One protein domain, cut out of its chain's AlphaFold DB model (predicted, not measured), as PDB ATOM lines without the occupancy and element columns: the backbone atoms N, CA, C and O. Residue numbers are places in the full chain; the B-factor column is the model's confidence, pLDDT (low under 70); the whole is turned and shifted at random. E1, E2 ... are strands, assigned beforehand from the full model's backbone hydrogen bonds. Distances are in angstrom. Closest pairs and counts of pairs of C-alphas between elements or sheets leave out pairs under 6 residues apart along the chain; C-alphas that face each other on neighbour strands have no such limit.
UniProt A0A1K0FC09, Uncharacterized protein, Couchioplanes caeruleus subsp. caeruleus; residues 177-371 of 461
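This is residues 177 to 371 of the 461 residues of an uncharacterized protein of Couchioplanes caeruleus subsp. caeruleus (UniProt A0A1K0FC09). One twisted sheet is built round the long strand E9: beside the later part of E9, the strands E1 to E4 and E5 to E7 curl round into a loose ring, in which E4 comes beside E5. The long hairpin of E10 and E11 runs along the length of the domain, pairing with the end of E9 and coming back with E11 close to E8, while the long loops of residues 182 to 212 and 297 to 313 gather at the end away from the ring. The printed part has 195 residues, with no named helix and eleven strands, E1 to E11, numbered along the chain. The class is all strand, though under half of the residues, 88 of 195, are in named elements; the sheet is branched and its neighbour pairs are antiparallel. The whole is compact, with a radius of gyration of the C-alphas of 17.8 A, and spans 54 by 40 by 27 A.

E1, residues 179 to 181, begins at C-alpha 179 (38.508, 145.718, 111.665). E2 is residues 213 to 217, E3 residues 220 to 227 with 21.7 A from first to last C-alpha, and E4 residues 232 to 235. E5 is residues 242 to 246, E6 residues 259 to 263 and E7 residues 269 to 272. E8, residues 290 to 296, is 18.6 A long. E9, residues 314 to 327, is 35.0 A long; it starts at C-alpha 314 (28.651, 144.421, 89.495) and bends by 55 degrees at residue 322. E10, residues 332 to 346, is 44.3 A long and bends by 51 degrees at residue 343. E11, residues 353 to 370, is 41.9 A long, bends by 85 degrees at residue 367 and ends at C-alpha 370 (40.389, 166.950, 119.609).

E9 has E1, E7, E8 and E10 as neighbours, with E1 on one side of it and E8 on the other side. Its pairing is staggered: residues 314 to 321 pair with E8, 320 to 322 with E1, 323 to 327 with E7 and 325 to 327 with E10. From E1, N 180 is 2.8 A from O 321 of E9. E1 to E4 form a meander, each strand the antiparallel neighbour of the one before: N 181 and O 214 are 2.9 A apart, N 222 and O 215 2.9 A, and N 225 and O 234 2.8 A. The closest C-alphas of E4 and E5 are those of Trp 233 and Leu 243, 5.6 A apart. E5, E6 and E7 form a second meander, with N 244 and O 261 at 2.8 A and N 262 and O 270 at 2.8 A. E7 and E9 are antiparallel neighbours, with N 271 and O 325 within hydrogen-bond range at 2.8 A. E8 to E11 form a third meander: N 293 and O 317 are 2.9 A apart, N 326 and O 334 2.9 A, and N 341 and O 359 2.8 A. The edge strands E8 and E11 have their closest C-alphas at Val 293 and Tyr 356, 4.8 A. E3 and E10 are apart.

The C-alphas farthest apart are those of Asn 201 and Asp 330, 54.4 A. The printed part has no cut. The links E1 to E2, E5 to E6, E7 to E8 and E8 to E9 are long; in the first, residues 185 to 186 pair antiparallel with residues 206 to 207. The mean pLDDT of the printed part is 85.3; residue 177 and residues 192 to 196, 200 to 202 and 218 to 221 are under 70.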
ATOM      1  N   PRO A 177      44.639 147.188 114.911       69.44
ATOM      2  CA  PRO A 177      43.855 147.988 115.860       69.44
ATOM      3  C   PRO A 177      42.384 147.565 115.959       69.44
ATOM      4  O   PRO A 177      41.700 147.884 116.926       69.44
ATOM      5  N   GLY A 178      41.906 146.859 114.938       77.75
ATOM      6  CA  GLY A 178      40.568 146.321 114.807       77.75
ATOM      7  C   GLY A 178      40.057 146.504 113.387       77.75
ATOM      8  O   GLY A 178      40.453 147.438 112.683       77.75
ATOM      9  N   PHE A 179      39.175 145.616 112.954       84.12
ATOM     10  CA  PHE A 179      38.508 145.718 111.665       84.12
ATOM     11  C   PHE A 179      37.145 145.029 111.693       84.12
ATOM     12  O   PHE A 179      36.899 144.127 112.492       84.12
ATOM     13  N   ILE A 180      36.283 145.430 110.765       86.94
ATOM     14  CA  ILE A 180      35.073 144.700 110.400       86.94
ATOM     15  C   ILE A 180      35.262 144.140 108.995       86.94
ATOM     16  O   ILE A 180      35.747 144.840 108.106       86.94
ATOM     17  N   GLU A 181      34.883 142.887 108.783       84.62
ATOM     18  CA  GLU A 181      34.974 142.211 107.491       84.62
ATOM     19  C   GLU A 181      33.636 141.696 107.007       84.62
ATOM     20  O   GLU A 181      32.843 141.177 107.785       84.62
ATOM     21  N   ARG A 182      33.439 141.770 105.692       86.06
ATOM     22  CA  ARG A 182      32.354 141.108 104.977       86.06
ATOM     23  C   ARG A 182      32.936 140.021 104.089       86.06
ATOM     24  O   ARG A 182      33.879 140.258 103.333       86.06
ATOM     25  N   GLN A 183      32.336 138.838 104.146       76.81
ATOM     26  CA  GLN A 183      32.721 137.725 103.286       76.81
ATOM     27  C   GLN A 183      31.815 137.657 102.063       76.81
ATOM     28  O   GLN A 183      30.601 137.805 102.170       76.81
ATOM     29  N   TYR A 184      32.416 137.364 100.916       80.06
ATOM     30  CA  TYR A 184      31.706 137.118  99.667       80.06
ATOM     31  C   TYR A 184      31.922 135.678  99.217       80.06
ATOM     32  O   TYR A 184      32.933 135.052  99.541       80.06
ATOM     33  N   ARG A 185      30.983 135.160  98.428       76.12
ATOM     34  CA  ARG A 185      31.049 133.805  97.872       76.12
ATOM     35  C   ARG A 185      31.308 133.862  96.374       76.12
ATOM     36  O   ARG A 185      30.962 134.844  95.733       76.12
ATOM     37  N   ALA A 186      31.878 132.815  95.787       80.44
ATOM     38  CA  ALA A 186      31.989 132.742  94.335       80.44
ATOM     39  C   ALA A 186      30.607 132.595  93.667       80.44
ATOM     40  O   ALA A 186      29.778 131.794  94.103       80.44
ATOM     41  N   CYS A 187      30.387 133.298  92.555       81.38
ATOM     42  CA  CYS A 187      29.130 133.288  91.802       81.38
ATOM     43  C   CYS A 187      28.718 131.890  91.321       81.38
ATOM     44  O   CYS A 187      27.531 131.574  91.283       81.38
ATOM     45  N   ARG A 188      29.682 131.021  90.980       80.06
ATOM     46  CA  ARG A 188      29.405 129.612  90.630       80.06
ATOM     47  C   ARG A 188      28.721 128.826  91.741       80.06
ATOM     48  O   ARG A 188      27.971 127.902  91.448       80.06
ATOM     49  N   ASP A 189      29.002 129.177  92.989       77.69
ATOM     50  CA  ASP A 189      28.477 128.476  94.153       77.69
ATOM     51  C   ASP A 189      27.143 129.087  94.601       77.69
ATOM     52  O   ASP A 189      26.422 128.524  95.424       77.69
ATOM     53  N   ASP A 190      26.797 130.232  94.020       76.81
ATOM     54  CA  ASP A 190      25.647 131.049  94.351       76.81
ATOM     55  C   ASP A 190      24.520 130.924  93.308       76.81
ATOM     56  O   ASP A 190      23.818 131.868  92.971       76.81
ATOM     57  N   VAL A 191      24.335 129.714  92.775       73.88
ATOM     58  CA  VAL A 191      23.295 129.396  91.776       73.88
ATOM     59  C   VAL A 191      22.024 128.786  92.383       73.88
ATOM     60  O   VAL A 191      21.048 128.546  91.676       73.88
ATOM     61  N   THR A 192      22.016 128.539  93.697       65.69
ATOM     62  CA  THR A 192      20.884 127.978  94.462       65.69
ATOM     63  C   THR A 192      20.560 128.889  95.654       65.69
ATOM     64  O   THR A 192      21.469 129.505  96.205       65.69
ATOM     65  N   GLY A 193      19.285 129.044  96.040       61.00
ATOM     66  CA  GLY A 193      18.899 129.941  97.144       61.00
ATOM     67  C   GLY A 193      17.413 130.316  97.193       61.00
ATOM     68  O   GLY A 193      16.607 129.771  96.443       61.00
ATOM     69  N   ALA A 194      17.072 131.249  98.096       53.78
ATOM     70  CA  ALA A 194      15.702 131.710  98.373       53.78
ATOM     71  C   ALA A 194      15.034 132.432  97.187       53.78
ATOM     72  O   ALA A 194      13.811 132.412  97.056       53.78
ATOM     73  N   THR A 195      15.831 133.034  96.303       60.41
ATOM     74  CA  THR A 195      15.385 133.582  95.019       60.41
ATOM     75  C   THR A 195      16.197 132.958  93.883       60.41
ATOM     76  O   THR A 195      17.378 132.626  94.035       60.41
ATOM     77  N   THR A 196      15.543 132.739  92.740       68.44
ATOM     78  CA  THR A 196      16.168 132.118  91.567       68.44
ATOM     79  C   THR A 196      17.296 133.007  91.046       68.44
ATOM     80  O   THR A 196      17.063 134.172  90.720       68.44
ATOM     81  N   ALA A 197      18.508 132.454  90.939       70.94
ATOM     82  CA  ALA A 197      19.614 133.107  90.245       70.94
ATOM     83  C   ALA A 197      19.208 133.393  88.794       70.94
ATOM     84  O   ALA A 197      18.915 132.470  88.034       70.94
ATOM     85  N   GLN A 198      19.186 134.671  88.410       79.56
ATOM     86  CA  GLN A 198      18.867 135.070  87.038       79.56
ATOM     87  C   GLN A 198      20.040 134.761  86.104       79.56
ATOM     88  O   GLN A 198      19.851 134.427  84.934       79.56
ATOM     89  N   TYR A 199      21.257 134.870  86.633       79.31
ATOM     90  CA  TYR A 199      22.489 134.575  85.922       79.31
ATOM     91  C   TYR A 199      23.162 133.353  86.555       79.31
ATOM     92  O   TYR A 199      23.767 133.438  87.618       79.31
ATOM     93  N   THR A 200      23.020 132.197  85.901       69.94
ATOM     94  CA  THR A 200      23.543 130.894  86.355       69.94
ATOM     95  C   THR A 200      24.846 130.492  85.666       69.94
ATOM     96  O   THR A 200      25.336 129.377  85.848       69.94
ATOM     97  N   ASN A 201      25.428 131.381  84.857       68.25
ATOM     98  CA  ASN A 201      26.729 131.160  84.244       68.25
ATOM     99  C   ASN A 201      27.792 131.101  85.350       68.25
ATOM    100  O   ASN A 201      28.232 132.125  85.859       68.25
ATOM    101  N   ALA A 202      28.187 129.888  85.733       59.31
ATOM    102  CA  ALA A 202      29.164 129.661  86.786       59.31
ATOM    103  C   ALA A 202      30.491 130.379  86.474       59.31
ATOM    104  O   ALA A 202      31.197 130.015  85.532       59.31
ATOM    105  N   THR A 203      30.844 131.390  87.275       70.19
ATOM    106  CA  THR A 203      32.148 132.072  87.217       70.19
ATOM    107  C   THR A 203      32.895 131.964  88.550       70.19
ATOM    108  O   THR A 203      32.374 131.464  89.544       70.19
ATOM    109  N   GLY A 204      34.183 132.318  88.560       74.06
ATOM    110  CA  GLY A 204      34.990 132.364  89.791       74.06
ATOM    111  C   GLY A 204      34.922 133.701  90.532       74.06
ATOM    112  O   GLY A 204      35.546 133.827  91.578       74.06
ATOM    113  N   ASP A 205      34.221 134.692  89.979       82.44
ATOM    114  CA  ASP A 205      34.095 136.027  90.559       82.44
ATOM    115  C   ASP A 205      33.278 135.995  91.851       82.44
ATOM    116  O   ASP A 205      32.469 135.091  92.063       82.44
ATOM    117  N   LEU A 206      33.485 136.993  92.707       85.50
ATOM    118  CA  LEU A 206      32.732 137.147  93.944       85.50
ATOM    119  C   LEU A 206      31.327 137.674  93.643       85.50
ATOM    120  O   LEU A 206      31.181 138.635  92.889       85.50
ATOM    121  N   CYS A 207      30.318 137.066  94.255       86.00
ATOM    122  CA  CYS A 207      28.926 137.483  94.220       86.00
ATOM    123  C   CYS A 207      28.460 137.940  95.603       86.00
ATOM    124  O   CYS A 207      28.876 137.407  96.639       86.00
ATOM    125  N   TYR A 208      27.588 138.941  95.589       86.19
ATOM    126  CA  TYR A 208      26.798 139.344  96.738       86.19
ATOM    127  C   TYR A 208      25.767 138.255  97.046       86.19
ATOM    128  O   TYR A 208      25.299 137.578  96.137       86.19
ATOM    129  N   ARG A 209      25.391 138.103  98.315       74.38
ATOM    130  CA  ARG A 209      24.324 137.180  98.708       74.38
ATOM    131  C   ARG A 209      23.455 137.788  99.798       74.38
ATOM    132  O   ARG A 209      22.279 138.062  99.581       74.38
ATOM    133  N   ASP A 210      24.054 138.021 100.953       76.81
ATOM    134  CA  ASP A 210      23.385 138.437 102.174       76.81
ATOM    135  C   ASP A 210      24.206 139.481 102.936       76.81
ATOM    136  O   ASP A 210      25.363 139.756 102.618       76.81
ATOM    137  N   GLN A 211      23.558 140.121 103.907       83.50
ATOM    138  CA  GLN A 211      24.229 141.021 104.833       83.50
ATOM    139  C   GLN A 211      24.923 140.179 105.898       83.50
ATOM    140  O   GLN A 211      24.273 139.540 106.715       83.50
ATOM    141  N   ASN A 212      26.248 140.200 105.884       80.12
ATOM    142  CA  ASN A 212      27.092 139.512 106.844       80.12
ATOM    143  C   ASN A 212      28.264 140.410 107.232       80.12
ATOM    144  O   ASN A 212      28.784 141.164 106.402       80.12
ATOM    145  N   ALA A 213      28.691 140.323 108.487       82.44
ATOM    146  CA  ALA A 213      29.925 140.950 108.920       82.44
ATOM    147  C   ALA A 213      30.498 140.281 110.181       82.44
ATOM    148  O   ALA A 213      29.762 139.704 110.976       82.44
ATOM    149  N   VAL A 214      31.814 140.371 110.363       80.94
ATOM    150  CA  VAL A 214      32.532 139.919 111.566       80.94
ATOM    151  C   VAL A 214      33.396 141.067 112.071       80.94
ATOM    152  O   VAL A 214      34.102 141.693 111.282       80.94
ATOM    153  N   LEU A 215      33.341 141.339 113.372       80.44
ATOM    154  CA  LEU A 215      34.197 142.300 114.060       80.44
ATOM    155  C   LEU A 215      35.372 141.558 114.695       80.44
ATOM    156  O   LEU A 215      35.165 140.650 115.491       80.44
ATOM    157  N   SER A 216      36.590 141.993 114.387       77.12
ATOM    158  CA  SER A 216      37.814 141.606 115.088       77.12
ATOM    159  C   SER A 216      38.367 142.836 115.792       77.12
ATOM    160  O   SER A 216      38.761 143.802 115.137       77.12
ATOM    161  N   TRP A 217      38.353 142.846 117.123       73.81
ATOM    162  CA  TRP A 217      38.738 144.010 117.917       73.81
ATOM    163  C   TRP A 217      39.116 143.607 119.346       73.81
ATOM    164  O   TRP A 217      38.532 142.686 119.907       73.81
ATOM    165  N   ARG A 218      40.130 144.267 119.932       67.50
ATOM    166  CA  ARG A 218      40.643 143.987 121.296       67.50
ATOM    167  C   ARG A 218      40.985 142.510 121.565       67.50
ATOM    168  O   ARG A 218      40.822 142.001 122.669       67.50
ATOM    169  N   GLY A 219      41.480 141.810 120.544       59.69
ATOM    170  CA  GLY A 219      41.833 140.388 120.646       59.69
ATOM    171  C   GLY A 219      40.632 139.437 120.672       59.69
ATOM    172  O   GLY A 219      40.824 138.235 120.840       59.69
ATOM    173  N   GLN A 220      39.419 139.950 120.476       58.84
ATOM    174  CA  GLN A 220      38.196 139.171 120.338       58.84
ATOM    175  C   GLN A 220      37.693 139.227 118.895       58.84
ATOM    176  O   GLN A 220      37.941 140.190 118.168       58.84
ATOM    177  N   SER A 221      36.992 138.174 118.483       68.06
ATOM    178  CA  SER A 221      36.307 138.104 117.196       68.06
ATOM    179  C   SER A 221      34.859 137.707 117.444       68.06
ATOM    180  O   SER A 221      34.617 136.698 118.102       68.06
ATOM    181  N   THR A 222      33.915 138.493 116.935       73.06
ATOM    182  CA  THR A 222      32.475 138.245 117.078       73.06
ATOM    183  C   THR A 222      31.766 138.434 115.748       73.06
ATOM    184  O   THR A 222      32.038 139.369 114.992       73.06
ATOM    185  N   GLU A 223      30.806 137.557 115.475       76.44
ATOM    186  CA  GLU A 223      29.861 137.750 114.382       76.44
ATOM    187  C   GLU A 223      28.964 138.961 114.667       76.44
ATOM    188  O   GLU A 223      28.642 139.259 115.824       76.44
ATOM    189  N   LEU A 224      28.588 139.667 113.604       83.88
ATOM    190  CA  LEU A 224      27.620 140.750 113.639       83.88
ATOM    191  C   LEU A 224      26.295 140.237 113.082       83.88
ATOM    192  O   LEU A 224      26.230 139.733 111.962       83.88
ATOM    193  N   VAL A 225      25.239 140.388 113.869       87.06
ATOM    194  CA  VAL A 225      23.897 139.903 113.562       87.06
ATOM    195  C   VAL A 225      23.014 141.090 113.210       87.06
ATOM    196  O   VAL A 225      22.929 142.062 113.964       87.06
ATOM    197  N   LEU A 226      22.347 141.006 112.062       89.75
ATOM    198  CA  LEU A 226      21.323 141.956 111.654       89.75
ATOM    199  C   LEU A 226      19.955 141.464 112.137       89.75
ATOM    200  O   LEU A 226      19.539 140.352 111.826       89.75
ATOM    201  N   ASP A 227      19.249 142.295 112.896       89.00
ATOM    202  CA  ASP A 227      17.856 142.049 113.256       89.00
ATOM    203  C   ASP A 227      16.947 142.437 112.082       89.00
ATOM    204  O   ASP A 227      16.750 143.622 111.813       89.00
ATOM    205  N   ASP A 228      16.366 141.444 111.406       86.12
ATOM    206  CA  ASP A 228      15.475 141.645 110.255       86.12
ATOM    207  C   ASP A 228      14.234 142.499 110.573       86.12
ATOM    208  O   ASP A 228      13.692 143.159 109.685       86.12
ATOM    209  N   ALA A 229      13.759 142.505 111.826       90.56
ATOM    210  CA  ALA A 229      12.563 143.250 112.214       90.56
ATOM    211  C   ALA A 229      12.860 144.735 112.444       90.56
ATOM    212  O   ALA A 229      12.035 145.593 112.119       90.56
ATOM    213  N   THR A 230      14.021 145.048 113.027       90.00
ATOM    214  CA  THR A 230      14.395 146.429 113.374       90.00
ATOM    215  C   THR A 230      15.407 147.054 112.417       90.00
ATOM    216  O   THR A 230      15.584 148.272 112.437       90.00
ATOM    217  N   GLY A 231      16.065 146.247 111.583       88.75
ATOM    218  CA  GLY A 231      17.171 146.649 110.716       88.75
ATOM    219  C   GLY A 231      18.441 147.031 111.479       88.75
ATOM    220  O   GLY A 231      19.296 147.720 110.921       88.75
ATOM    221  N   LYS A 232      18.558 146.652 112.759       90.81
ATOM    222  CA  LYS A 232      19.683 147.037 113.620       90.81
ATOM    223  C   LYS A 232      20.738 145.948 113.690       90.81
ATOM    224  O   LYS A 232      20.418 144.771 113.824       90.81
ATOM    225  N   TRP A 233      21.996 146.369 113.665       93.06
ATOM    226  CA  TRP A 233      23.139 145.491 113.862       93.06
ATOM    227  C   TRP A 233      23.457 145.328 115.343       93.06
ATOM    228  O   TRP A 233      23.359 146.276 116.124       93.06
ATOM    229  N   ARG A 234      23.848 144.115 115.723       91.06
ATOM    230  CA  ARG A 234      24.283 143.760 117.074       91.06
ATOM    231  C   ARG A 234      25.464 142.810 117.005       91.06
ATOM    232  O   ARG A 234      25.636 142.106 116.015       91.06
ATOM    233  N   LEU A 235      26.261 142.777 118.061       86.31
ATOM    234  CA  LEU A 235      27.239 141.714 118.244       86.31
ATOM    235  C   LEU A 235      26.480 140.438 118.633       86.31
ATOM    236  O   LEU A 235      25.491 140.504 119.364       86.31
ATOM    237  N   ALA A 236      26.920 139.285 118.132       76.31
ATOM    238  CA  ALA A 236      26.390 137.994 118.565       76.31
ATOM    239  C   ALA A 236      26.631 137.782 120.071       76.31
ATOM    240  O   ALA A 236      25.736 137.335 120.791       76.31
ATOM    241  N   GLU A 237      27.820 138.165 120.543       78.06
ATOM    242  CA  GLU A 237      28.125 138.325 121.963       78.06
ATOM    243  C   GLU A 237      27.805 139.766 122.382       78.06
ATOM    244  O   GLU A 237      28.639 140.661 122.273       78.06
ATOM    245  N   ASP A 238      26.558 140.006 122.801       81.88
ATOM    246  CA  ASP A 238      26.096 141.337 123.215       81.88
ATOM    247  C   ASP A 238      26.755 141.750 124.544       81.88
ATOM    248  O   ASP A 238      26.467 141.194 125.608       81.88
ATOM    249  N   ASP A 239      27.649 142.734 124.471       82.62
ATOM    250  CA  ASP A 239      28.357 143.343 125.598       82.62
ATOM    251  C   ASP A 239      27.749 144.699 126.018       82.62
ATOM    252  O   ASP A 239      28.310 145.419 126.848       82.62
ATOM    253  N   GLY A 240      26.588 145.056 125.457       88.69
ATOM    254  CA  GLY A 240      25.945 146.354 125.636       88.69
ATOM    255  C   GLY A 240      26.444 147.443 124.684       88.69
ATOM    256  O   GLY A 240      25.958 148.575 124.771       88.69
ATOM    257  N   SER A 241      27.375 147.139 123.774       91.19
ATOM    258  CA  SER A 241      27.806 148.074 122.737       91.19
ATOM    259  C   SER A 241      26.720 148.299 121.684       91.19
ATOM    260  O   SER A 241      25.973 147.400 121.293       91.19
ATOM    261  N   TYR A 242      26.656 149.523 121.168       94.62
ATOM    262  CA  TYR A 242      25.741 149.902 120.100       94.62
ATOM    263  C   TYR A 242      26.474 149.957 118.760       94.62
ATOM    264  O   TYR A 242      27.432 150.717 118.611       94.62
ATOM    265  N   LEU A 243      26.022 149.160 117.789       95.50
ATOM    266  CA  LEU A 243      26.642 149.052 116.471       95.50
ATOM    267  C   LEU A 243      25.729 149.608 115.373       95.50
ATOM    268  O   LEU A 243      24.560 149.244 115.256       95.50
ATOM    269  N   GLU A 244      26.300 150.455 114.522       95.50
ATOM    270  CA  GLU A 244      25.607 151.108 113.415       95.50
ATOM    271  C   GLU A 244      26.372 150.903 112.105       95.50
ATOM    272  O   GLU A 244      27.569 151.190 112.023       95.50
ATOM    273  N   LEU A 245      25.665 150.462 111.060       95.00
ATOM    274  CA  LEU A 245      26.129 150.551 109.677       95.00
ATOM    275  C   LEU A 245      25.617 151.863 109.080       95.00
ATOM    276  O   LEU A 245      24.411 152.061 108.936       95.00
ATOM    277  N   VAL A 246      26.534 152.745 108.703       93.69
ATOM    278  CA  VAL A 246      26.222 154.041 108.104       93.69
ATOM    279  C   VAL A 246      26.517 153.988 106.607       93.69
ATOM    280  O   VAL A 246      27.625 153.660 106.181       93.69
ATOM    281  N   THR A 247      25.519 154.335 105.797       90.62
ATOM    282  CA  THR A 247      25.626 154.453 104.336       90.62
ATOM    283  C   THR A 247      25.661 155.922 103.914       90.62
ATOM    284  O   THR A 247      25.307 156.818 104.680       90.62
ATOM    285  N   GLY A 248      26.116 156.200 102.692       81.69
ATOM    286  CA  GLY A 248      26.204 157.567 102.171       81.69
ATOM    287  C   GLY A 248      27.387 158.372 102.719       81.69
ATOM    288  O   GLY A 248      27.399 159.595 102.593       81.69
ATOM    289  N   GLY A 249      28.394 157.699 103.288       73.69
ATOM    290  CA  GLY A 249      29.685 158.315 103.593       73.69
ATOM    291  C   GLY A 249      30.374 158.856 102.335       73.69
ATOM    292  O   GLY A 249      29.844 158.805 101.221       73.69
ATOM    293  N   THR A 250      31.592 159.374 102.472       72.69
ATOM    294  CA  THR A 250      32.330 159.893 101.312       72.69
ATOM    295  C   THR A 250      33.802 159.494 101.342       72.69
ATOM    296  O   THR A 250      34.382 159.271 102.399       72.69
ATOM    297  N   GLY A 251      34.423 159.402 100.162       76.75
ATOM    298  CA  GLY A 251      35.875 159.244 100.038       76.75
ATOM    299  C   GLY A 251      36.408 157.815  99.926       76.75
ATOM    300  O   GLY A 251      37.624 157.653  99.929       76.75
ATOM    301  N   THR A 252      35.562 156.786  99.808       88.56
ATOM    302  CA  THR A 252      36.033 155.413  99.517       88.56
ATOM    303  C   THR A 252      35.937 155.068  98.032       88.56
ATOM    304  O   THR A 252      36.760 154.305  97.531       88.56
ATOM    305  N   GLY A 253      34.959 155.637  97.314       87.62
ATOM    306  CA  GLY A 253      34.688 155.282  95.915       87.62
ATOM    307  C   GLY A 253      34.091 153.878  95.757       87.62
ATOM    308  O   GLY A 253      34.032 153.357  94.644       87.62
ATOM    309  N   LEU A 254      33.666 153.270  96.867       93.88
ATOM    310  CA  LEU A 254      33.028 151.963  96.919       93.88
ATOM    311  C   LEU A 254      31.513 152.130  97.008       93.88
ATOM    312  O   LEU A 254      30.999 153.181  97.398       93.88
ATOM    313  N   TYR A 255      30.793 151.078  96.637       93.62
ATOM    314  CA  TYR A 255      29.341 151.051  96.678       93.62
ATOM    315  C   TYR A 255      28.818 151.489  98.049       93.62
ATOM    316  O   TYR A 255      29.311 151.043  99.084       93.62
ATOM    317  N   SER A 256      27.827 152.387  98.037       91.88
ATOM    318  CA  SER A 256      27.142 152.918  99.224       91.88
ATOM    319  C   SER A 256      28.023 153.715 100.210       91.88
ATOM    320  O   SER A 256      27.494 154.310 101.146       91.88
ATOM    321  N   ASN A 257      29.345 153.813  99.989       92.94
ATOM    322  CA  ASN A 257      30.312 154.432 100.908       92.94
ATOM    323  C   ASN A 257      30.063 154.043 102.384       92.94
ATOM    324  O   ASN A 257      29.992 154.897 103.273       92.94
ATOM    325  N   GLU A 258      29.873 152.743 102.608       94.25
ATOM    326  CA  GLU A 258      29.601 152.158 103.920       94.25
ATOM    327  C   GLU A 258      30.749 152.403 104.901       94.25
ATOM    328  O   GLU A 258      31.918 152.305 104.524       94.25
ATOM    329  N   HIS A 259      30.403 152.662 106.158       95.12
ATOM    330  CA  HIS A 259      31.308 152.643 107.304       95.12
ATOM    331  C   HIS A 259      30.542 152.240 108.563       95.12
ATOM    332  O   HIS A 259      29.317 152.349 108.616       95.12
ATOM    333  N   TRP A 260      31.263 151.782 109.578       96.44
ATOM    334  CA  TRP A 260      30.658 151.311 110.818       96.44
ATOM    335  C   TRP A 260      31.001 152.224 111.978       96.44
ATOM    336  O   TRP A 260      32.094 152.790 112.032       96.44
ATOM    337  N   LYS A 261      30.074 152.323 112.924       96.50
ATOM    338  CA  LYS A 261      30.279 152.991 114.202       96.50
ATOM    339  C   LYS A 261      29.887 152.039 115.325       96.50
ATOM    340  O   LYS A 261      28.736 151.623 115.403       96.50
ATOM    341  N   LEU A 262      30.838 151.725 116.191       95.12
ATOM    342  CA  LEU A 262      30.633 150.990 117.431       95.12
ATOM    343  C   LEU A 262      30.750 151.978 118.591       95.12
ATOM    344  O   LEU A 262      31.740 152.697 118.687       95.12
ATOM    345  N   THR A 263      29.747 152.040 119.457       96.50
ATOM    346  CA  THR A 263      29.782 152.851 120.681       96.50
ATOM    347  C   THR A 263      29.754 151.918 121.877       96.50
ATOM    348  O   THR A 263      28.775 151.194 122.057       96.50
ATOM    349  N   THR A 264      30.818 151.915 122.671       93.06
ATOM    350  CA  THR A 264      30.916 151.088 123.878       93.06
ATOM    351  C   THR A 264      30.126 151.696 125.044       93.06
ATOM    352  O   THR A 264      29.783 152.882 125.004       93.06
ATOM    353  N   PRO A 265      29.816 150.921 126.105       94.75
ATOM    354  CA  PRO A 265      29.042 151.412 127.253       94.75
ATOM    355  C   PRO A 265      29.664 152.597 128.008       94.75
ATOM    356  O   PRO A 265      28.948 153.342 128.674       94.75
ATOM    357  N   ASP A 266      30.981 152.779 127.904       91.06
ATOM    358  CA  ASP A 266      31.714 153.935 128.440       91.06
ATOM    359  C   ASP A 266      31.501 155.225 127.617       91.06
ATOM    360  O   ASP A 266      31.921 156.300 128.035       91.06
ATOM    361  N   GLY A 267      30.820 155.139 126.470       93.12
ATOM    362  CA  GLY A 267      30.533 156.251 125.568       93.12
ATOM    363  C   GLY A 267      31.584 156.479 124.480       93.12
ATOM    364  O   GLY A 267      31.368 157.334 123.616       93.12
ATOM    365  N   THR A 268      32.679 155.716 124.470       93.12
ATOM    366  CA  THR A 268      33.720 155.823 123.442       93.12
ATOM    367  C   THR A 268      33.186 155.349 122.090       93.12
ATOM    368  O   THR A 268      32.535 154.309 121.973       93.12
ATOM    369  N   GLN A 269      33.449 156.125 121.040       95.81
ATOM    370  CA  GLN A 269      33.002 155.846 119.680       95.81
ATOM    371  C   GLN A 269      34.168 155.374 118.820       95.81
ATOM    372  O   GLN A 269      35.115 156.122 118.595       95.81
ATOM    373  N   TYR A 270      34.044 154.177 118.264       94.25
ATOM    374  CA  TYR A 270      34.989 153.558 117.346       94.25
ATOM    375  C   TYR A 270      34.392 153.527 115.944       94.25
ATOM    376  O   TYR A 270      33.325 152.959 115.713       94.25
ATOM    377  N   TRP A 271      35.084 154.139 114.995       96.00
ATOM    378  CA  TRP A 271      34.664 154.205 113.605       96.00
ATOM    379  C   TRP A 271      35.562 153.320 112.756       96.00
ATOM    380  O   TRP A 271      36.788 153.435 112.797       96.00
ATOM    381  N   PHE A 272      34.936 152.459 111.963       95.25
ATOM    382  CA  PHE A 272      35.622 151.583 111.030       95.25
ATOM    383  C   PHE A 272      35.295 152.031 109.616       95.25
ATOM    384  O   PHE A 272      34.152 151.929 109.155       95.25
ATOM    385  N   GLY A 273      36.313 152.509 108.909       94.31
ATOM    386  CA  GLY A 273      36.181 152.872 107.512       94.31
ATOM    387  C   GLY A 273      35.594 154.252 107.228       94.31
ATOM    388  O   GLY A 273      35.071 154.461 106.134       94.31
ATOM    389  N   LYS A 274      35.665 155.196 108.174       93.00
ATOM    390  CA  LYS A 274      35.167 156.570 107.993       93.00
ATOM    391  C   LYS A 274      35.804 157.262 106.778       93.00
ATOM    392  O   LYS A 274      35.141 158.033 106.086       93.00
ATOM    393  N   SER A 275      37.066 156.943 106.479       92.00
ATOM    394  CA  SER A 275      37.895 157.433 105.365       92.00
ATOM    395  C   SER A 275      38.213 158.931 105.433       92.00
ATOM    396  O   SER A 275      39.375 159.327 105.551       92.00
ATOM    397  N   ARG A 276      37.185 159.779 105.383       92.69
ATOM    398  CA  ARG A 276      37.282 161.228 105.585       92.69
ATOM    399  C   ARG A 276      36.956 161.555 107.037       92.69
ATOM    400  O   ARG A 276      35.840 161.322 107.500       92.69
ATOM    401  N   LEU A 277      37.947 162.076 107.750       91.50
ATOM    402  CA  LEU A 277      37.804 162.475 109.148       91.50
ATOM    403  C   LEU A 277      37.024 163.799 109.271       91.50
ATOM    404  O   LEU A 277      36.867 164.510 108.274       91.50
ATOM    405  N   PRO A 278      36.491 164.134 110.461       89.81
ATOM    406  CA  PRO A 278      35.880 165.442 110.689       89.81
ATOM    407  C   PRO A 278      36.841 166.579 110.306       89.81
ATOM    408  O   PRO A 278      38.054 166.452 110.450       89.81
ATOM    409  N   GLY A 279      36.296 167.657 109.740       86.25
ATOM    410  CA  GLY A 279      37.092 168.783 109.236       86.25
ATOM    411  C   GLY A 279      37.726 168.579 107.852       86.25
ATOM    412  O   GLY A 279      38.323 169.518 107.332       86.25
ATOM    413  N   TRP A 280      37.575 167.404 107.223       91.00
ATOM    414  CA  TRP A 280      38.169 167.129 105.909       91.00
ATOM    415  C   TRP A 280      37.671 168.075 104.807       91.00
ATOM    416  O   TRP A 280      36.468 168.306 104.655       91.00
ATOM    417  N   GLN A 281      38.603 168.551 103.980       88.94
ATOM    418  CA  GLN A 281      38.362 169.398 102.810       88.94
ATOM    419  C   GLN A 281      38.919 168.772 101.527       88.94
ATOM    420  O   GLN A 281      39.818 167.931 101.548       88.94
ATOM    421  N   GLU A 282      38.402 169.209 100.376       88.44
ATOM    422  CA  GLU A 282      38.860 168.711  99.080       88.44
ATOM    423  C   GLU A 282      40.374 168.904  98.889       88.44
ATOM    424  O   GLU A 282      40.935 169.956  99.178       88.44
ATOM    425  N   GLY A 283      41.043 167.849  98.417       86.12
ATOM    426  CA  GLY A 283      42.499 167.806  98.261       86.12
ATOM    427  C   GLY A 283      43.265 167.292  99.487       86.12
ATOM    428  O   GLY A 283      44.440 166.953  99.351       86.12
ATOM    429  N   GLN A 284      42.627 167.161 100.654       88.31
ATOM    430  CA  GLN A 284      43.265 166.572 101.834       88.31
ATOM    431  C   GLN A 284      43.327 165.036 101.758       88.31
ATOM    432  O   GLN A 284      42.473 164.400 101.126       88.31
ATOM    433  N   PRO A 285      44.326 164.401 102.404       89.69
ATOM    434  CA  PRO A 285      44.432 162.948 102.421       89.69
ATOM    435  C   PRO A 285      43.264 162.306 103.183       89.69
ATOM    436  O   PRO A 285      42.652 162.919 104.052       89.69
ATOM    437  N   VAL A 286      42.986 161.042 102.868       92.81
ATOM    438  CA  VAL A 286      42.017 160.189 103.577       92.81
ATOM    439  C   VAL A 286      42.743 159.042 104.277       92.81
ATOM    440  O   VAL A 286      43.837 158.653 103.854       92.81
ATOM    441  N   THR A 287      42.134 158.466 105.314       93.31
ATOM    442  CA  THR A 287      42.731 157.376 106.111       93.31
ATOM    443  C   THR A 287      42.998 156.116 105.294       93.31
ATOM    444  O   THR A 287      43.845 155.312 105.669       93.31
ATOM    445  N   SER A 288      42.332 155.952 104.144       93.88
ATOM    446  CA  SER A 288      42.471 154.788 103.254       93.88
ATOM    447  C   SER A 288      42.143 153.453 103.939       93.88
ATOM    448  O   SER A 288      42.661 152.405 103.559       93.88
ATOM    449  N   SER A 289      41.252 153.500 104.929       93.62
ATOM    450  CA  SER A 289      40.905 152.420 105.858       93.62
ATOM    451  C   SER A 289      39.945 151.359 105.317       93.62
ATOM    452  O   SER A 289      39.775 150.320 105.952       93.62
ATOM    453  N   VAL A 290      39.321 151.577 104.156       95.38
ATOM    454  CA  VAL A 290      38.346 150.638 103.569       95.38
ATOM    455  C   VAL A 290      38.931 149.936 102.356       95.38
ATOM    456  O   VAL A 290      39.354 150.611 101.417       95.38
ATOM    457  N   PHE A 291      38.923 148.604 102.342       91.44
ATOM    458  CA  PHE A 291      39.426 147.790 101.234       91.44
ATOM    459  C   PHE A 291      38.279 147.281 100.367       91.44
ATOM    460  O   PHE A 291      37.289 146.757 100.879       91.44
ATOM    461  N   GLY A 292      38.410 147.461  99.051       89.56
ATOM    462  CA  GLY A 292      37.365 147.152  98.081       89.56
ATOM    463  C   GLY A 292      37.707 146.034  97.102       89.56
ATOM    464  O   GLY A 292      38.854 145.881  96.686       89.56
ATOM    465  N   VAL A 293      36.685 145.292  96.680       87.12
ATOM    466  CA  VAL A 293      36.772 144.244  95.657       87.12
ATOM    467  C   VAL A 293      35.572 144.317  94.701       87.12
ATOM    468  O   VAL A 293      34.489 144.732  95.115       87.12
ATOM    469  N   PRO A 294      35.726 143.973  93.409       90.81
ATOM    470  CA  PRO A 294      34.593 143.793  92.511       90.81
ATOM    471  C   PRO A 294      33.684 142.670  93.002       90.81
ATOM    472  O   PRO A 294      34.141 141.544  93.199       90.81
ATOM    473  N   VAL A 295      32.402 142.981  93.157       91.50
ATOM    474  CA  VAL A 295      31.367 142.032  93.562       91.50
ATOM    475  C   VAL A 295      30.221 142.105  92.566       91.50
ATOM    476  O   VAL A 295      29.720 143.187  92.245       91.50
ATOM    477  N   PHE A 296      29.845 140.943  92.049       91.88
ATOM    478  CA  PHE A 296      28.745 140.759  91.119       91.88
ATOM    479  C   PHE A 296      27.425 140.528  91.852       91.88
ATOM    480  O   PHE A 296      27.389 140.108  93.005       91.88
ATOM    481  N   ALA A 297      26.338 140.778  91.138       90.88
ATOM    482  CA  ALA A 297      24.982 140.474  91.549       90.88
ATOM    483  C   ALA A 297      24.322 139.615  90.471       90.88
ATOM    484  O   ALA A 297      24.270 139.988  89.294       90.88
ATOM    485  N   ASN A 298      23.830 138.448  90.862       87.38
ATOM    486  CA  ASN A 298      23.219 137.471  89.968       87.38
ATOM    487  C   ASN A 298      21.709 137.316  90.203       87.38
ATOM    488  O   ASN A 298      21.043 136.666  89.386       87.38
ATOM    489  N   ARG A 299      21.149 137.947  91.244       87.25
ATOM    490  CA  ARG A 299      19.707 137.956  91.530       87.25
ATOM    491  C   ARG A 299      19.117 139.351  91.529       87.25
ATOM    492  O   ARG A 299      19.733 140.345  91.903       87.25
ATOM    493  N   THR A 300      17.849 139.408  91.145       88.31
ATOM    494  CA  THR A 300      17.051 140.622  91.269       88.31
ATOM    495  C   THR A 300      16.944 141.039  92.735       88.31
ATOM    496  O   THR A 300      16.635 140.216  93.592       88.31
ATOM    497  N   GLY A 301      17.174 142.325  93.005       86.75
ATOM    498  CA  GLY A 301      17.145 142.895  94.355       86.75
ATOM    499  C   GLY A 301      18.509 142.944  95.043       86.75
ATOM    500  O   GLY A 301      18.658 143.684  96.011       86.75
ATOM    501  N   GLU A 302      19.518 142.238  94.525       90.25
ATOM    502  CA  GLU A 302      20.883 142.366  95.030       90.25
ATOM    503  C   GLU A 302      21.481 143.735  94.660       90.25
ATOM    504  O   GLU A 302      21.200 144.278  93.579       90.25
ATOM    505  N   PRO A 303      22.336 144.303  95.527       90.94
ATOM    506  CA  PRO A 303      23.059 145.525  95.220       90.94
ATOM    507  C   PRO A 303      23.818 145.409  93.897       90.94
ATOM    508  O   PRO A 303      24.549 144.455  93.664       90.94
ATOM    509  N   CYS A 304      23.663 146.413  93.033       91.38
ATOM    510  CA  CYS A 304      24.322 146.489  91.723       91.38
ATOM    511  C   CYS A 304      23.833 145.486  90.662       91.38
ATOM    512  O   CYS A 304      24.423 145.421  89.580       91.38
ATOM    513  N   TYR A 305      22.725 144.779  90.907       92.69
ATOM    514  CA  TYR A 305      22.055 143.976  89.885       92.69
ATOM    515  C   TYR A 305      21.575 144.835  88.702       92.69
ATOM    516  O   TYR A 305      20.987 145.904  88.887       92.69
ATOM    517  N   LYS A 306      21.771 144.349  87.468       91.44
ATOM    518  CA  LYS A 306      21.243 144.969  86.245       91.44
ATOM    519  C   LYS A 306      20.528 143.945  85.377       91.44
ATOM    520  O   LYS A 306      21.074 142.907  85.031       91.44
ATOM    521  N   THR A 307      19.347 144.313  84.891       90.06
ATOM    522  CA  THR A 307      18.572 143.498  83.938       90.06
ATOM    523  C   THR A 307      19.261 143.334  82.579       90.06
ATOM    524  O   THR A 307      18.974 142.387  81.851       90.06
ATOM    525  N   GLY A 308      20.196 144.231  82.239       86.44
ATOM    526  CA  GLY A 308      20.936 144.243  80.974       86.44
ATOM    527  C   GLY A 308      22.034 143.180  80.830       86.44
ATOM    528  O   GLY A 308      22.691 143.148  79.793       86.44
ATOM    529  N   GLY A 309      22.253 142.324  81.833       87.56
ATOM    530  CA  GLY A 309      23.181 141.192  81.749       87.56
ATOM    531  C   GLY A 309      24.164 141.098  82.915       87.56
ATOM    532  O   GLY A 309      24.499 142.092  83.566       87.56
ATOM    533  N   PHE A 310      24.697 139.891  83.123       87.06
ATOM    534  CA  PHE A 310      25.674 139.596  84.177       87.06
ATOM    535  C   PHE A 310      26.929 140.476  84.089       87.06
ATOM    536  O   PHE A 310      27.377 141.020  85.089       87.06
ATOM    537  N   ALA A 311      27.432 140.716  82.873       88.62
ATOM    538  CA  ALA A 311      28.621 141.535  82.619       88.62
ATOM    539  C   ALA A 311      28.529 142.971  83.176       88.62
ATOM    540  O   ALA A 311      29.544 143.588  83.495       88.62
ATOM    541  N   GLY A 312      27.313 143.519  83.280       88.88
ATOM    542  CA  GLY A 312      27.065 144.847  83.843       88.88
ATOM    543  C   GLY A 312      26.644 144.837  85.312       88.88
ATOM    544  O   GLY A 312      26.586 145.914  85.910       88.88
ATOM    545  N   SER A 313      26.336 143.667  85.871       92.38
ATOM    546  CA  SER A 313      25.741 143.491  87.198       92.38
ATOM    547  C   SER A 313      26.817 143.338  88.266       92.38
ATOM    548  O   SER A 313      26.984 142.268  88.839       92.38
ATOM    549  N   TRP A 314      27.602 144.391  88.481       92.25
ATOM    550  CA  TRP A 314      28.651 144.421  89.495       92.25
ATOM    551  C   TRP A 314      28.949 145.852  89.941       92.25
ATOM    552  O   TRP A 314      28.637 146.824  89.243       92.25
ATOM    553  N   CYS A 315      29.603 145.974  91.090       94.38
ATOM    554  CA  CYS A 315      30.239 147.202  91.553       94.38
ATOM    555  C   CYS A 315      31.418 146.877  92.478       94.38
ATOM    556  O   CYS A 315      31.580 145.744  92.926       94.38
ATOM    557  N   ALA A 316      32.274 147.864  92.746       94.06
ATOM    558  CA  ALA A 316      33.303 147.721  93.769       94.06
ATOM    559  C   ALA A 316      32.649 147.859  95.150       94.06
ATOM    560  O   ALA A 316      32.108 148.919  95.460       94.06
ATOM    561  N   MET A 317      32.682 146.807  95.961       93.81
ATOM    562  CA  MET A 317      32.136 146.798  97.319       93.81
ATOM    563  C   MET A 317      33.260 146.649  98.338       93.81
ATOM    564  O   MET A 317      34.303 146.065  98.046       93.81
ATOM    565  N   ALA A 318      33.053 147.182  99.538       93.19
ATOM    566  CA  ALA A 318      33.987 146.998 100.638       93.19
ATOM    567  C   ALA A 318      33.949 145.551 101.152       93.19
ATOM    568  O   ALA A 318      32.875 144.963 101.275       93.19
ATOM    569  N   TRP A 319      35.114 144.975 101.436       86.69
ATOM    570  CA  TRP A 319      35.243 143.673 102.103       86.69
ATOM    571  C   TRP A 319      35.879 143.793 103.491       86.69
ATOM    572  O   TRP A 319      35.649 142.928 104.327       86.69
ATOM    573  N   ARG A 320      36.621 144.876 103.766       89.69
ATOM    574  CA  ARG A 320      37.173 145.185 105.092       89.69
ATOM    575  C   ARG A 320      37.087 146.682 105.388       89.69
ATOM    576  O   ARG A 320      37.486 147.499 104.557       89.69
ATOM    577  N   TRP A 321      36.638 147.022 106.591       95.00
ATOM    578  CA  TRP A 321      36.684 148.356 107.186       95.00
ATOM    579  C   TRP A 321      37.616 148.308 108.393       95.00
ATOM    580  O   TRP A 321      37.283 147.709 109.412       95.00
ATOM    581  N   ASN A 322      38.796 148.906 108.283       91.06
ATOM    582  CA  ASN A 322      39.722 148.993 109.407       91.06
ATOM    583  C   ASN A 322      39.309 150.135 110.350       91.06
ATOM    584  O   ASN A 322      38.755 151.138 109.887       91.06
ATOM    585  N   LEU A 323      39.594 149.990 111.648       93.31
ATOM    586  CA  LEU A 323      39.423 151.059 112.634       93.31
ATOM    587  C   LEU A 323      40.225 152.275 112.181       93.31
ATOM    588  O   LEU A 323      41.419 152.150 111.943       93.31
ATOM    589  N   ASP A 324      39.592 153.434 112.042       94.06
ATOM    590  CA  ASP A 324      40.272 154.622 111.529       94.06
ATOM    591  C   ASP A 324      40.042 155.900 112.311       94.06
ATOM    592  O   ASP A 324      40.795 156.860 112.130       94.06
ATOM    593  N   TYR A 325      39.074 155.900 113.224       94.44
ATOM    594  CA  TYR A 325      38.808 157.051 114.065       94.44
ATOM    595  C   TYR A 325      38.189 156.640 115.402       94.44
ATOM    596  O   TYR A 325      37.232 155.869 115.426       94.44
ATOM    597  N   VAL A 326      38.717 157.164 116.510       93.88
ATOM    598  CA  VAL A 326      38.160 156.981 117.860       93.88
ATOM    599  C   VAL A 326      37.917 158.341 118.484       93.88
ATOM    600  O   VAL A 326      38.727 159.250 118.299       93.88
ATOM    601  N   VAL A 327      36.811 158.468 119.210       94.19
ATOM    602  CA  VAL A 327      36.466 159.664 119.982       94.19
ATOM    603  C   VAL A 327      35.958 159.234 121.348       94.19
ATOM    604  O   VAL A 327      35.046 158.410 121.418       94.19
ATOM    605  N   ASP A 328      36.534 159.782 122.410       91.12
ATOM    606  CA  ASP A 328      36.057 159.553 123.774       91.12
ATOM    607  C   ASP A 328      34.937 160.548 124.163       91.12
ATOM    608  O   ASP A 328      34.654 161.500 123.424       91.12
ATOM    609  N   PRO A 329      34.262 160.351 125.310       93.50
ATOM    610  CA  PRO A 329      33.221 161.270 125.775       93.50
ATOM    611  C   PRO A 329      33.704 162.703 126.047       93.50
ATOM    612  O   PRO A 329      32.900 163.634 125.971       93.50
ATOM    613  N   ASP A 330      34.993 162.888 126.336       89.88
ATOM    614  CA  ASP A 330      35.614 164.193 126.587       89.88
ATOM    615  C   ASP A 330      35.996 164.926 125.288       89.88
ATOM    616  O   ASP A 330      36.446 166.078 125.318       89.88
ATOM    617  N   GLY A 331      35.788 164.291 124.131       88.44
ATOM    618  CA  GLY A 331      36.067 164.834 122.808       88.44
ATOM    619  C   GLY A 331      37.537 164.756 122.404       88.44
ATOM    620  O   GLY A 331      37.925 165.418 121.437       88.44
ATOM    621  N   ASN A 332      38.363 163.983 123.112       87.62
ATOM    622  CA  ASN A 332      39.683 163.612 122.613       87.62
ATOM    623  C   ASN A 332      39.511 162.595 121.482       87.62
ATOM    624  O   ASN A 332      38.526 161.855 121.418       87.62
ATOM    625  N   SER A 333      40.462 162.574 120.556       89.06
ATOM    626  CA  SER A 333      40.394 161.709 119.392       89.06
ATOM    627  C   SER A 333      41.732 161.104 119.005       89.06
ATOM    628  O   SER A 333      42.800 161.666 119.248       89.06
ATOM    629  N   MET A 334      41.644 159.960 118.334       86.25
ATOM    630  CA  MET A 334      42.766 159.329 117.650       86.25
ATOM    631  C   MET A 334      42.328 158.897 116.249       86.25
ATOM    632  O   MET A 334      41.151 158.617 116.007       86.25
ATOM    633  N   SER A 335      43.271 158.806 115.320       90.88
ATOM    634  CA  SER A 335      43.027 158.341 113.961       90.88
ATOM    635  C   SER A 335      44.097 157.371 113.482       90.88
ATOM    636  O   SER A 335      45.268 157.462 113.850       90.88
ATOM    637  N   TYR A 336      43.681 156.438 112.631       89.44
ATOM    638  CA  TYR A 336      44.536 155.398 112.073       89.44
ATOM    639  C   TYR A 336      44.529 155.495 110.553       89.44
ATOM    640  O   TYR A 336      43.482 155.583 109.915       89.44
ATOM    641  N   TRP A 337      45.718 155.465 109.963       91.75
ATOM    642  CA  TRP A 337      45.918 155.713 108.540       91.75
ATOM    643  C   TRP A 337      46.634 154.541 107.899       91.75
ATOM    644  O   TRP A 337      47.643 154.061 108.416       91.75
ATOM    645  N   TYR A 338      46.158 154.127 106.735       88.62
ATOM    646  CA  TYR A 338      46.534 152.880 106.091       88.62
ATOM    647  C   TYR A 338      47.193 153.112 104.734       88.62
ATOM    648  O   TYR A 338      46.987 154.125 104.064       88.62
ATOM    649  N   GLN A 339      47.979 152.127 104.310       88.00
ATOM    650  CA  GLN A 339      48.389 151.958 102.921       88.00
ATOM    651  C   GLN A 339      47.764 150.683 102.369       88.00
ATOM    652  O   GLN A 339      47.684 149.669 103.059       88.00
ATOM    653  N   LYS A 340      47.306 150.758 101.120       85.00
ATOM    654  CA  LYS A 340      46.599 149.674 100.440       85.00
ATOM    655  C   LYS A 340      47.536 148.886  99.545       85.00
ATOM    656  O   LYS A 340      48.336 149.460  98.804       85.00
ATOM    657  N   GLU A 341      47.362 147.576  99.546       78.69
ATOM    658  CA  GLU A 341      47.914 146.700  98.529       78.69
ATOM    659  C   GLU A 341      46.883 146.478  97.437       78.69
ATOM    660  O   GLU A 341      45.815 145.920  97.684       78.69
ATOM    661  N   SER A 342      47.219 146.870  96.210       80.81
ATOM    662  CA  SER A 342      46.335 146.675  95.067       80.81
ATOM    663  C   SER A 342      46.739 145.469  94.226       80.81
ATOM    664  O   SER A 342      47.908 145.097  94.118       80.81
ATOM    665  N   SER A 343      45.741 144.857  93.608       74.38
ATOM    666  CA  SER A 343      45.882 143.817  92.599       74.38
ATOM    667  C   SER A 343      44.841 144.044  91.503       74.38
ATOM    668  O   SER A 343      44.087 145.021  91.522       74.38
ATOM    669  N   ARG A 344      44.838 143.192  90.478       78.44
ATOM    670  CA  ARG A 344      43.970 143.338  89.307       78.44
ATOM    671  C   ARG A 344      43.296 142.019  88.975       78.44
ATOM    672  O   ARG A 344      43.918 140.965  89.061       78.44
ATOM    673  N   THR A 345      42.036 142.092  88.565       77.50
ATOM    674  CA  THR A 345      41.268 140.939  88.092       77.50
ATOM    675  C   THR A 345      40.494 141.289  86.828       77.50
ATOM    676  O   THR A 345      40.133 142.447  86.602       77.50
ATOM    677  N   LYS A 346      40.253 140.291  85.980       82.31
ATOM    678  CA  LYS A 346      39.376 140.435  84.819       82.31
ATOM    679  C   LYS A 346      37.936 140.227  85.271       82.31
ATOM    680  O   LYS A 346      37.656 139.258  85.960       82.31
ATOM    681  N   LEU A 347      37.040 141.103  84.833       81.25
ATOM    682  CA  LEU A 347      35.619 141.000  85.142       81.25
ATOM    683  C   LEU A 347      34.913 140.039  84.184       81.25
ATOM    684  O   LEU A 347      35.070 140.144  82.959       81.25
ATOM    685  N   ALA A 348      34.099 139.136  84.730       81.62
ATOM    686  CA  ALA A 348      33.308 138.206  83.936       81.62
ATOM    687  C   ALA A 348      32.445 138.887  82.865       81.62
ATOM    688  O   ALA A 348      31.861 139.951  83.061       81.62
ATOM    689  N   GLY A 349      32.359 138.237  81.701       80.81
ATOM    690  CA  GLY A 349      31.550 138.707  80.577       80.81
ATOM    691  C   GLY A 349      32.084 139.960  79.875       80.81
ATOM    692  O   GLY A 349      31.406 140.484  78.997       80.81
ATOM    693  N   THR A 350      33.287 140.442  80.220       81.56
ATOM    694  CA  THR A 350      33.893 141.638  79.610       81.56
ATOM    695  C   THR A 350      35.387 141.458  79.314       81.56
ATOM    696  O   THR A 350      36.021 140.490  79.737       81.56
ATOM    697  N   ALA A 351      35.973 142.413  78.583       83.75
ATOM    698  CA  ALA A 351      37.427 142.575  78.470       83.75
ATOM    699  C   ALA A 351      38.010 143.503  79.560       83.75
ATOM    700  O   ALA A 351      39.208 143.778  79.561       83.75
ATOM    701  N   THR A 352      37.176 143.995  80.479       85.75
ATOM    702  CA  THR A 352      37.555 144.987  81.485       85.75
ATOM    703  C   THR A 352      38.395 144.352  82.588       85.75
ATOM    704  O   THR A 352      38.066 143.286  83.112       85.75
ATOM    705  N   VAL A 353      39.471 145.040  82.971       82.44
ATOM    706  CA  VAL A 353      40.316 144.680  84.114       82.44
ATOM    707  C   VAL A 353      40.073 145.682  85.236       82.44
ATOM    708  O   VAL A 353      40.393 146.863  85.086       82.44
ATOM    709  N   ALA A 354      39.536 145.208  86.356       82.25
ATOM    710  CA  ALA A 354      39.300 146.002  87.552       82.25
ATOM    711  C   ALA A 354      40.486 145.905  88.518       82.25
ATOM    712  O   ALA A 354      41.078 144.837  88.687       82.25
ATOM    713  N   ALA A 355      40.824 147.027  89.152       83.44
ATOM    714  CA  ALA A 355      41.708 147.033  90.312       83.44
ATOM    715  C   ALA A 355      40.903 146.691  91.572       83.44
ATOM    716  O   ALA A 355      39.720 147.021  91.658       83.44
ATOM    717  N   TYR A 356      41.548 146.041  92.531       83.75
ATOM    718  CA  TYR A 356      40.981 145.756  93.843       83.75
ATOM    719  C   TYR A 356      42.056 145.846  94.920       83.75
ATOM    720  O   TYR A 356      43.244 145.709  94.621       83.75
ATOM    721  N   ASP A 357      41.632 146.049  96.159       85.81
ATOM    722  CA  ASP A 357      42.500 146.049  97.327       85.81
ATOM    723  C   ASP A 357      42.604 144.608  97.843       85.81
ATOM    724  O   ASP A 357      41.621 144.051  98.331       85.81
ATOM    725  N   ARG A 358      43.778 143.980  97.712       78.88
ATOM    726  CA  ARG A 358      44.030 142.620  98.229       78.88
ATOM    727  C   ARG A 358      44.324 142.606  99.733       78.88
ATOM    728  O   ARG A 358      44.382 141.542 100.333       78.88
ATOM    729  N   GLY A 359      44.557 143.783 100.308       77.50
ATOM    730  CA  GLY A 359      44.906 143.986 101.704       77.50
ATOM    731  C   GLY A 359      45.498 145.374 101.918       77.50
ATOM    732  O   GLY A 359      45.370 146.267 101.076       77.50
ATOM    733  N   GLY A 360      46.181 145.543 103.039       80.25
ATOM    734  CA  GLY A 360      46.877 146.769 103.395       80.25
ATOM    735  C   GLY A 360      47.461 146.676 104.795       80.25
ATOM    736  O   GLY A 360      47.307 145.662 105.475       80.25
ATOM    737  N   TRP A 361      48.137 147.733 105.224       77.50
ATOM    738  CA  TRP A 361      48.759 147.807 106.544       77.50
ATOM    739  C   TRP A 361      48.595 149.192 107.153       77.50
ATOM    740  O   TRP A 361      48.427 150.192 106.445       77.50
ATOM    741  N   LEU A 362      48.668 149.250 108.481       81.69
ATOM    742  CA  LEU A 362      48.672 150.506 109.210       81.69
ATOM    743  C   LEU A 362      49.984 151.257 108.949       81.69
ATOM    744  O   LEU A 362      51.074 150.733 109.164       81.69
ATOM    745  N   ALA A 363      49.877 152.492 108.473       84.44
ATOM    746  CA  ALA A 363      51.004 153.343 108.115       84.44
ATOM    747  C   ALA A 363      51.344 154.375 109.197       84.44
ATOM    748  O   ALA A 363      52.521 154.690 109.372       84.44
ATOM    749  N   ARG A 364      50.336 154.917 109.895       84.19
ATOM    750  CA  ARG A 364      50.523 155.828 111.035       84.19
ATOM    751  C   ARG A 364      49.284 155.890 111.927       84.19
ATOM    752  O   ARG A 364      48.179 155.600 111.471       84.19
ATOM    753  N   ILE A 365      49.499 156.315 113.166       85.81
ATOM    754  CA  ILE A 365      48.464 156.654 114.145       85.81
ATOM    755  C   ILE A 365      48.726 158.092 114.577       85.81
ATOM    756  O   ILE A 365      49.873 158.440 114.859       85.81
ATOM    757  N   GLU A 366      47.684 158.909 114.600       85.56
ATOM    758  CA  GLU A 366      47.707 160.280 115.116       85.56
ATOM    759  C   GLU A 366      46.772 160.320 116.331       85.56
ATOM    760  O   GLU A 366      45.651 159.823 116.252       85.56
ATOM    761  N   TYR A 367      47.242 160.818 117.472       84.69
ATOM    762  CA  TYR A 367      46.524 160.800 118.751       84.69
ATOM    763  C   TYR A 367      46.901 162.031 119.583       84.69
ATOM    764  O   TYR A 367      47.883 162.710 119.277       84.69
ATOM    765  N   GLY A 368      46.109 162.327 120.616       80.88
ATOM    766  CA  GLY A 368      46.224 163.571 121.387       80.88
ATOM    767  C   GLY A 368      45.553 164.777 120.721       80.88
ATOM    768  O   GLY A 368      45.818 165.913 121.109       80.88
ATOM    769  N   SER A 369      44.696 164.534 119.727       81.31
ATOM    770  CA  SER A 369      43.929 165.559 119.018       81.31
ATOM    771  C   SER A 369      42.513 165.683 119.577       81.31
ATOM    772  O   SER A 369      42.042 164.805 120.301       81.31
ATOM    773  N   ARG A 370      41.804 166.768 119.252       84.19
ATOM    774  CA  ARG A 370      40.389 166.950 119.609       84.19
ATOM    775  C   ARG A 370      39.492 166.640 118.422       84.19
ATOM    776  O   ARG A 370      39.854 166.886 117.272       84.19
ATOM    777  N   HIS A 371      38.291 166.138 118.690       81.06
ATOM    778  CA  HIS A 371      37.254 165.967 117.674       81.06
ATOM    779  C   HIS A 371      37.041 167.261 116.865       81.06
ATOM    780  O   HIS A 371      36.689 168.284 117.443       81.06
TER     781      HIS A 371